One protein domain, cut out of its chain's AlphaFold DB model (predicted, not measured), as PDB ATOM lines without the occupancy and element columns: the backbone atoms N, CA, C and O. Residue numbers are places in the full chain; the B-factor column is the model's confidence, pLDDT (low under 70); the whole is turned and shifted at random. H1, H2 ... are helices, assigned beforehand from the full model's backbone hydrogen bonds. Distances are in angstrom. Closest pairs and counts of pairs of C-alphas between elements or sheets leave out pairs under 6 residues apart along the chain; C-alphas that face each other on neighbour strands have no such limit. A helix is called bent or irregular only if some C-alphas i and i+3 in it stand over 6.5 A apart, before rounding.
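What this domain is: This is residues 2 to 49 and 77 to 91 of the 422 residues of an uncharacterized protein of Aspergillus lentulus (UniProt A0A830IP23). The longest helix, H4, and H2 lie side by side, running opposite ways, and H3 crosses one side of this pair nearly at right angles to both. H1 sits on that same side of the pair, away from H3, near H2 but touching no helix. The printed part has 63 residues with four named helices, in the order H1, H2, H3, H4 along the chain, and no named strand; the class is all helix. The whole is compact and rounded, with a radius of gyration of the C-alphas of 10.6 A and spans of 28 by 22 by 20 A.

Where its parts are: H4, residues 77 to 91, is 21.1 A from first to last C-alpha; it begins at C-alpha 77 at (220.854, 240.377, 363.854) and ends at C-alpha 91 at (223.071, 219.668, 360.420). H2, residues 23 to 33, measures 15.5 A. H3, residues 36 to 46, measures 15.1 A. H1, residues 9 to 17, measures 12.5 A and begins at C-alpha 9 at (204.948, 218.474, 376.332). None of the helices is bent.

How they stand to each other: H4 and H2 touch, their closest C-alphas being those of Met 82 and Val 32, 6.6 A apart. They run opposite ways at a shallow tilt of 21 degrees. H3 and H4 touch with 12 pairs of C-alphas within 8 A, the closest being those of Ser 46 and Arg 83 at 5.7 A. Their lines are about perpendicular, at 83 degrees. H2 and H3 touch too, with the C-alphas of Gly 33 and Ser 39 the closest at 3.9 A, and their lines are about perpendicular at 76 degrees. Of these three touching pairs, one is at a shallow tilt: the packing is mostly crossed, but only just. H1 and H2 are near each other, with 6 pairs of C-alphas within 10 A and the closest 8.4 A apart. H1 is apart from H3 and from H4. In H1, H2, H3 and H4 every O i to N i+4 pair is within hydrogen-bond range.

The domain as a whole: The two C-alphas farthest apart are those of Asp 5 and Glu 49, at 30.0 A. Residues 50 to 76 are not printed, and C-alphas 49 and 77 are 18.3 A apart across this cut, which lies in the link from H3 to H4. Of the links that are printed whole, H1 to H2 has 5 residues and H2 to H3 has 2, and both are tight. The mean pLDDT of the printed part is 93.4, and no printed residue is under 70.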
ATOM      1  N   ALA A   2     211.078 230.476 383.672       70.50
ATOM      2  CA  ALA A   2     210.792 229.180 383.048       70.50
ATOM      3  C   ALA A   2     212.110 228.435 382.765       70.50
ATOM      4  O   ALA A   2     212.999 228.976 382.091       70.50
ATOM      5  N   THR A   3     212.259 227.240 383.326       79.75
ATOM      6  CA  THR A   3     213.375 226.317 383.066       79.75
ATOM      7  C   THR A   3     213.002 225.387 381.910       79.75
ATOM      8  O   THR A   3     211.822 225.241 381.594       79.75
ATOM      9  N   ALA A   4     213.982 224.756 381.254       74.19
ATOM     10  CA  ALA A   4     213.705 223.792 380.181       74.19
ATOM     11  C   ALA A   4     212.765 222.646 380.625       74.19
ATOM     12  O   ALA A   4     212.037 222.071 379.812       74.19
ATOM     13  N   ASP A   5     212.715 222.356 381.926       81.25
ATOM     14  CA  ASP A   5     211.857 221.321 382.500       81.25
ATOM     15  C   ASP A   5     210.383 221.735 382.588       81.25
ATOM     16  O   ASP A   5     209.515 220.867 382.530       81.25
ATOM     17  N   SER A   6     210.084 223.040 382.625       87.44
ATOM     18  CA  SER A   6     208.718 223.574 382.730       87.44
ATOM     19  C   SER A   6     208.025 223.775 381.375       87.44
ATOM     20  O   SER A   6     207.022 224.486 381.298       87.44
ATOM     21  N   ILE A   7     208.589 223.242 380.289       90.44
ATOM     22  CA  ILE A   7     208.033 223.384 378.941       90.44
ATOM     23  C   ILE A   7     206.907 222.368 378.758       90.44
ATOM     24  O   ILE A   7     207.097 221.179 379.013       90.44
ATOM     25  N   ASP A   8     205.763 222.839 378.259       92.38
ATOM     26  CA  ASP A   8     204.645 221.987 377.856       92.38
ATOM     27  C   ASP A   8     205.095 220.861 376.902       92.38
ATOM     28  O   ASP A   8     205.910 221.069 375.994       92.38
ATOM     29  N   ALA A   9     204.551 219.657 377.092       88.31
ATOM     30  CA  ALA A   9     204.948 218.474 376.332       88.31
ATOM     31  C   ALA A   9     204.725 218.641 374.817       88.31
ATOM     32  O   ALA A   9     205.549 218.183 374.021       88.31
ATOM     33  N   GLY A  10     203.669 219.353 374.406       86.44
ATOM     34  CA  GLY A  10     203.377 219.642 373.003       86.44
ATOM     35  C   GLY A  10     204.413 220.573 372.375       86.44
ATOM     36  O   GLY A  10     204.908 220.305 371.275       86.44
ATOM     37  N   ILE A  11     204.814 221.624 373.095       91.81
ATOM     38  CA  ILE A  11     205.891 222.528 372.662       91.81
ATOM     39  C   ILE A  11     207.220 221.772 372.570       91.81
ATOM     40  O   ILE A  11     207.944 221.922 371.584       91.81
ATOM     41  N   ARG A  12     207.528 220.918 373.555       94.62
ATOM     42  CA  ARG A  12     208.742 220.091 373.554       94.62
ATOM     43  C   ARG A  12     208.766 219.133 372.361       94.62
ATOM     44  O   ARG A  12     209.781 219.049 371.676       94.62
ATOM     45  N   ALA A  13     207.649 218.475 372.050       90.31
ATOM     46  CA  ALA A  13     207.533 217.607 370.878       90.31
ATOM     47  C   ALA A  13     207.680 218.381 369.555       90.31
ATOM     48  O   ALA A  13     208.315 217.900 368.612       90.31
ATOM     49  N   TRP A  14     207.125 219.593 369.467       94.94
ATOM     50  CA  TRP A  14     207.295 220.453 368.296       94.94
ATOM     51  C   TRP A  14     208.757 220.893 368.114       94.94
ATOM     52  O   TRP A  14     209.289 220.775 367.010       94.94
ATOM     53  N   LEU A  15     209.429 221.316 369.189       95.81
ATOM     54  CA  LEU A  15     210.850 221.685 369.186       95.81
ATOM     55  C   LEU A  15     211.758 220.504 368.831       95.81
ATOM     56  O   LEU A  15     212.669 220.657 368.018       95.81
ATOM     57  N   TYR A  16     211.442 219.310 369.335       94.69
ATOM     58  CA  TYR A  16     212.137 218.075 368.979       94.69
ATOM     59  C   TYR A  16     212.105 217.826 367.462       94.69
ATOM     60  O   TYR A  16     213.134 217.529 366.853       94.69
ATOM     61  N   ARG A  17     210.942 218.019 366.818       91.75
ATOM     62  CA  ARG A  17     210.792 217.910 365.350       91.75
ATOM     63  C   ARG A  17     211.566 218.983 364.582       91.75
ATOM     64  O   ARG A  17     211.824 218.807 363.397       91.75
ATOM     65  N   LYS A  18     211.911 220.091 365.238       94.06
ATOM     66  CA  LYS A  18     212.741 221.173 364.696       94.06
ATOM     67  C   LYS A  18     214.234 221.001 364.991       94.06
ATOM     68  O   LYS A  18     215.000 221.893 364.659       94.06
ATOM     69  N   GLY A  19     214.644 219.870 365.569       95.06
ATOM     70  CA  GLY A  19     216.046 219.556 365.870       95.06
ATOM     71  C   GLY A  19     216.474 219.877 367.305       95.06
ATOM     72  O   GLY A  19     217.500 219.381 367.757       95.06
ATOM     73  N   PHE A  20     215.665 220.602 368.080       96.31
ATOM     74  CA  PHE A  20     215.984 220.973 369.463       96.31
ATOM     75  C   PHE A  20     215.622 219.842 370.435       96.31
ATOM     76  O   PHE A  20     214.569 219.859 371.072       96.31
ATOM     77  N   ARG A  21     216.479 218.818 370.506       92.88
ATOM     78  CA  ARG A  21     216.212 217.586 371.273       92.88
ATOM     79  C   ARG A  21     216.839 217.569 372.663       92.88
ATOM     80  O   ARG A  21     216.307 216.927 373.564       92.88
ATOM     81  N   THR A  22     217.983 218.226 372.822       94.81
ATOM     82  CA  THR A  22     218.754 218.222 374.068       94.81
ATOM     83  C   THR A  22     218.407 219.441 374.915       94.81
ATOM     84  O   THR A  22     218.056 220.502 374.395       94.81
ATOM     85  N   SER A  23     218.531 219.319 376.238       93.94
ATOM     86  CA  SER A  23     218.385 220.459 377.151       93.94
ATOM     87  C   SER A  23     219.376 221.580 376.820       93.94
ATOM     88  O   SER A  23     219.005 222.749 376.850       93.94
ATOM     89  N   ALA A  24     220.596 221.230 376.398       95.62
ATOM     90  CA  ALA A  24     221.596 222.185 375.924       95.62
ATOM     91  C   ALA A  24     221.108 222.993 374.706       95.62
ATOM     92  O   ALA A  24     221.245 224.216 374.690       95.62
ATOM     93  N   ALA A  25     220.474 222.347 373.720       96.06
ATOM     94  CA  ALA A  25     219.892 223.035 372.568       96.06
ATOM     95  C   ALA A  25     218.740 223.973 372.973       96.06
ATOM     96  O   ALA A  25     218.618 225.077 372.442       96.06
ATOM     97  N   LEU A  26     217.918 223.571 373.948       96.44
ATOM     98  CA  LEU A  26     216.829 224.402 374.475       96.44
ATOM     99  C   LEU A  26     217.344 225.628 375.246       96.44
ATOM    100  O   LEU A  26     216.775 226.712 375.116       96.44
ATOM    101  N   GLU A  27     218.435 225.492 376.003       96.50
ATOM    102  CA  GLU A  27     219.068 226.630 376.678       96.50
ATOM    103  C   GLU A  27     219.743 227.580 375.677       96.50
ATOM    104  O   GLU A  27     219.612 228.796 375.818       96.50
ATOM    105  N   ARG A  28     220.361 227.067 374.600       97.50
ATOM    106  CA  ARG A  28     220.865 227.903 373.492       97.50
ATOM    107  C   ARG A  28     219.739 228.672 372.804       97.50
ATOM    108  O   ARG A  28     219.851 229.881 372.616       97.50
ATOM    109  N   LEU A  29     218.622 228.005 372.509       97.56
ATOM    110  CA  LEU A  29     217.426 228.635 371.944       97.56
ATOM    111  C   LEU A  29     216.933 229.789 372.833       97.56
ATOM    112  O   LEU A  29     216.719 230.911 372.362       97.56
ATOM    113  N   LYS A  30     216.813 229.537 374.141       96.94
ATOM    114  CA  LYS A  30     216.415 230.537 375.138       96.94
ATOM    115  C   LYS A  30     217.411 231.692 375.231       96.94
ATOM    116  O   LYS A  30     216.970 232.837 375.342       96.94
ATOM    117  N   ALA A  31     218.714 231.422 375.151       97.38
ATOM    118  CA  ALA A  31     219.760 232.439 375.180       97.38
ATOM    119  C   ALA A  31     219.638 233.421 374.002       97.38
ATOM    120  O   ALA A  31     219.679 234.634 374.218       97.38
ATOM    121  N   VAL A  32     219.368 232.931 372.783       97.56
ATOM    122  CA  VAL A  32     219.167 233.798 371.605       97.56
ATOM    123  C   VAL A  32     217.970 234.731 371.806       97.56
ATOM    124  O   VAL A  32     218.073 235.940 371.579       97.56
ATOM    125  N   GLY A  33     216.838 234.196 372.279       96.06
ATOM    126  CA  GLY A  33     215.616 234.976 372.506       96.06
ATOM    127  C   GLY A  33     215.619 235.833 373.779       96.06
ATOM    128  O   GLY A  33     214.774 236.719 373.912       96.06
ATOM    129  N   GLY A  34     216.520 235.572 374.730       96.12
ATOM    130  CA  GLY A  34     216.542 236.143 376.086       96.12
ATOM    131  C   GLY A  34     215.461 235.583 377.025       96.12
ATOM    132  O   GLY A  34     215.622 235.591 378.244       96.12
ATOM    133  N   SER A  35     214.360 235.064 376.480       95.12
ATOM    134  CA  SER A  35     213.339 234.314 377.209       95.12
ATOM    135  C   SER A  35     212.750 233.218 376.328       95.12
ATOM    136  O   SER A  35     212.797 233.295 375.098       95.12
ATOM    137  N   PHE A  36     212.167 232.196 376.952       94.12
ATOM    138  CA  PHE A  36     211.670 231.036 376.220       94.12
ATOM    139  C   PHE A  36     210.506 231.373 375.259       94.12
ATOM    140  O   PHE A  36     210.627 231.063 374.070       94.12
ATOM    141  N   PRO A  37     209.449 232.114 375.661       94.75
ATOM    142  CA  PRO A  37     208.396 232.527 374.725       94.75
ATOM    143  C   PRO A  37     208.925 233.379 373.565       94.75
ATOM    144  O   PRO A  37     208.543 233.179 372.412       94.75
ATOM    145  N   LYS A  38     209.862 234.295 373.855       96.12
ATOM    146  CA  LYS A  38     210.486 235.147 372.837       96.12
ATOM    147  C   LYS A  38     211.331 234.325 371.864       96.12
ATOM    148  O   LYS A  38     211.285 234.593 370.671       96.12
ATOM    149  N   SER A  39     212.034 233.298 372.345       96.81
ATOM    150  CA  SER A  39     212.809 232.389 371.496       96.81
ATOM    151  C   SER A  39     211.944 231.525 370.575       96.81
ATOM    152  O   SER A  39     212.283 231.390 369.406       96.81
ATOM    153  N   ILE A  40     210.789 231.024 371.039       96.50
ATOM    154  CA  ILE A  40     209.845 230.271 370.191       96.50
ATOM    155  C   ILE A  40     209.306 231.160 369.073       96.50
ATOM    156  O   ILE A  40     209.284 230.761 367.910       96.50
ATOM    157  N   PHE A  41     208.885 232.377 369.414       95.94
ATOM    158  CA  PHE A  41     208.334 233.297 368.429       95.94
ATOM    159  C   PHE A  41     209.412 233.785 367.439       95.94
ATOM    160  O   PHE A  41     209.164 233.876 366.234       95.94
ATOM    161  N   LEU A  42     210.643 234.012 367.912       97.00
ATOM    162  CA  LEU A  42     211.791 234.318 367.055       97.00
ATOM    163  C   LEU A  42     212.128 233.141 366.121       97.00
ATOM    164  O   LEU A  42     212.356 233.360 364.935       97.00
ATOM    165  N   LEU A  43     212.068 231.900 366.614       97.06
ATOM    166  CA  LEU A  43     212.236 230.697 365.799       97.06
ATOM    167  C   LEU A  43     211.157 230.605 364.715       97.06
ATOM    168  O   LEU A  43     211.498 230.467 363.548       97.06
ATOM    169  N   TRP A  44     209.871 230.766 365.054       95.06
ATOM    170  CA  TRP A  44     208.772 230.752 364.074       95.06
ATOM    171  C   TRP A  44     208.942 231.767 362.948       95.06
ATOM    172  O   TRP A  44     208.684 231.438 361.794       95.06
ATOM    173  N   THR A  45     209.392 232.977 363.275       93.62
ATOM    174  CA  THR A  45     209.627 234.037 362.281       93.62
ATOM    175  C   THR A  45     210.895 233.827 361.450       93.62
ATOM    176  O   THR A  45     211.045 234.461 360.408       93.62
ATOM    177  N   SER A  46     211.790 232.942 361.893       94.38
ATOM    178  CA  SER A  46     213.070 232.652 361.239       94.38
ATOM    179  C   SER A  46     213.039 231.391 360.372       94.38
ATOM    180  O   SER A  46     213.963 231.185 359.591       94.38
ATOM    181  N   LEU A  47     211.995 230.559 360.482       93.62
ATOM    182  CA  LEU A  47     211.856 229.353 359.666       93.62
ATOM    183  C   LEU A  47     211.789 229.709 358.171       93.62
ATOM    184  O   LEU A  47     211.118 230.680 357.810       93.62
ATOM    185  N   PRO A  48     212.431 228.918 357.290       87.31
ATOM    186  CA  PRO A  48     212.383 229.160 355.856       87.31
ATOM    187  C   PRO A  48     210.929 229.156 355.371       87.31
ATOM    188  O   PRO A  48     210.182 228.195 355.591       87.31
ATOM    189  N   GLU A  49     210.518 230.245 354.715       80.69
ATOM    190  CA  GLU A  49     209.264 230.266 353.968       80.69
ATOM    191  C   GLU A  49     209.324 229.156 352.914       80.69
ATOM    192  O   GLU A  49     210.361 228.939 352.285       80.69
ATOM    193  N   GLU A  77     219.730 241.140 363.308       96.75
ATOM    194  CA  GLU A  77     220.854 240.377 363.854       96.75
ATOM    195  C   GLU A  77     220.353 239.171 364.655       96.75
ATOM    196  O   GLU A  77     220.835 238.059 364.477       96.75
ATOM    197  N   LYS A  78     219.302 239.361 365.466       96.19
ATOM    198  CA  LYS A  78     218.686 238.282 366.255       96.19
ATOM    199  C   LYS A  78     217.971 237.252 365.388       96.19
ATOM    200  O   LYS A  78     217.976 236.068 365.710       96.19
ATOM    201  N   LEU A  79     217.348 237.694 364.296       96.12
ATOM    202  CA  LEU A  79     216.740 236.783 363.322       96.12
ATOM    203  C   LEU A  79     217.804 235.953 362.603       96.12
ATOM    204  O   LEU A  79     217.559 234.788 362.307       96.12
ATOM    205  N   GLN A  80     218.969 236.540 362.321       96.62
ATOM    206  CA  GLN A  80     220.071 235.806 361.714       96.62
ATOM    207  C   GLN A  80     220.675 234.793 362.690       96.62
ATOM    208  O   GLN A  80     220.759 233.625 362.342       96.62
ATOM    209  N   GLU A  81     220.951 235.198 363.932       97.75
ATOM    210  CA  GLU A  81     221.444 234.308 364.993       97.75
ATOM    211  C   GLU A  81     220.516 233.094 365.205       97.75
ATOM    212  O   GLU A  81     220.972 231.965 365.372       97.75
ATOM    213  N   MET A  82     219.195 233.306 365.145       98.00
ATOM    214  CA  MET A  82     218.213 232.223 365.242       98.00
ATOM    215  C   MET A  82     218.199 231.307 364.007       98.00
ATOM    216  O   MET A  82     217.981 230.104 364.154       98.00
ATOM    217  N   ARG A  83     218.414 231.849 362.799       96.62
ATOM    218  CA  ARG A  83     218.552 231.042 361.573       96.62
ATOM    219  C   ARG A  83     219.796 230.168 361.629       96.62
ATOM    220  O   ARG A  83     219.677 228.970 361.408       96.62
ATOM    221  N   ASP A  84     220.928 230.744 362.012       97.31
ATOM    222  CA  ASP A  84     222.197 230.025 362.113       97.31
ATOM    223  C   ASP A  84     222.092 228.889 363.146       97.31
ATOM    224  O   ASP A  84     222.465 227.752 362.863       97.31
ATOM    225  N   LEU A  85     221.476 229.161 364.308       97.88
ATOM    226  CA  LEU A  85     221.195 228.136 365.320       97.88
ATOM    227  C   LEU A  85     220.269 227.032 364.785       97.88
ATOM    228  O   LEU A  85     220.478 225.858 365.080       97.88
ATOM    229  N   TYR A  86     219.226 227.386 364.031       96.88
ATOM    230  CA  TYR A  86     218.324 226.396 363.442       96.88
ATOM    231  C   TYR A  86     219.052 225.509 362.427       96.88
ATOM    232  O   TYR A  86     218.909 224.289 362.491       96.88
ATOM    233  N   ASP A  87     219.849 226.098 361.538       95.50
ATOM    234  CA  ASP A  87     220.605 225.368 360.520       95.50
ATOM    235  C   ASP A  87     221.643 224.431 361.155       95.50
ATOM    236  O   ASP A  87     221.767 223.283 360.729       95.50
ATOM    237  N   GLU A  88     222.315 224.859 362.226       96.50
ATOM    238  CA  GLU A  88     223.212 224.015 363.024       96.50
ATOM    239  C   GLU A  88     222.476 222.794 363.605       96.50
ATOM    240  O   GLU A  88     222.910 221.657 363.415       96.50
ATOM    241  N   MET A  89     221.304 222.994 364.224       95.69
ATOM    242  CA  MET A  89     220.489 221.891 364.759       95.69
ATOM    243  C   MET A  89     219.949 220.956 363.665       95.69
ATOM    244  O   MET A  89     219.677 219.783 363.930       95.69
ATOM    245  N   GLN A  90     219.772 221.450 362.436       92.94
ATOM    246  CA  GLN A  90     219.422 220.616 361.283       92.94
ATOM    247  C   GLN A  90     220.627 219.838 360.736       92.94
ATOM    248  O   GLN A  90     220.442 218.734 360.232       92.94
ATOM    249  N   GLN A  91     221.849 220.368 360.838       92.00
ATOM    250  CA  GLN A  91     223.071 219.668 360.420       92.00
ATOM    251  C   GLN A  91     223.476 218.564 361.399       92.00
ATOM    252  O   GLN A  91     223.876 217.486 360.963       92.00
TER     253      GLN A  91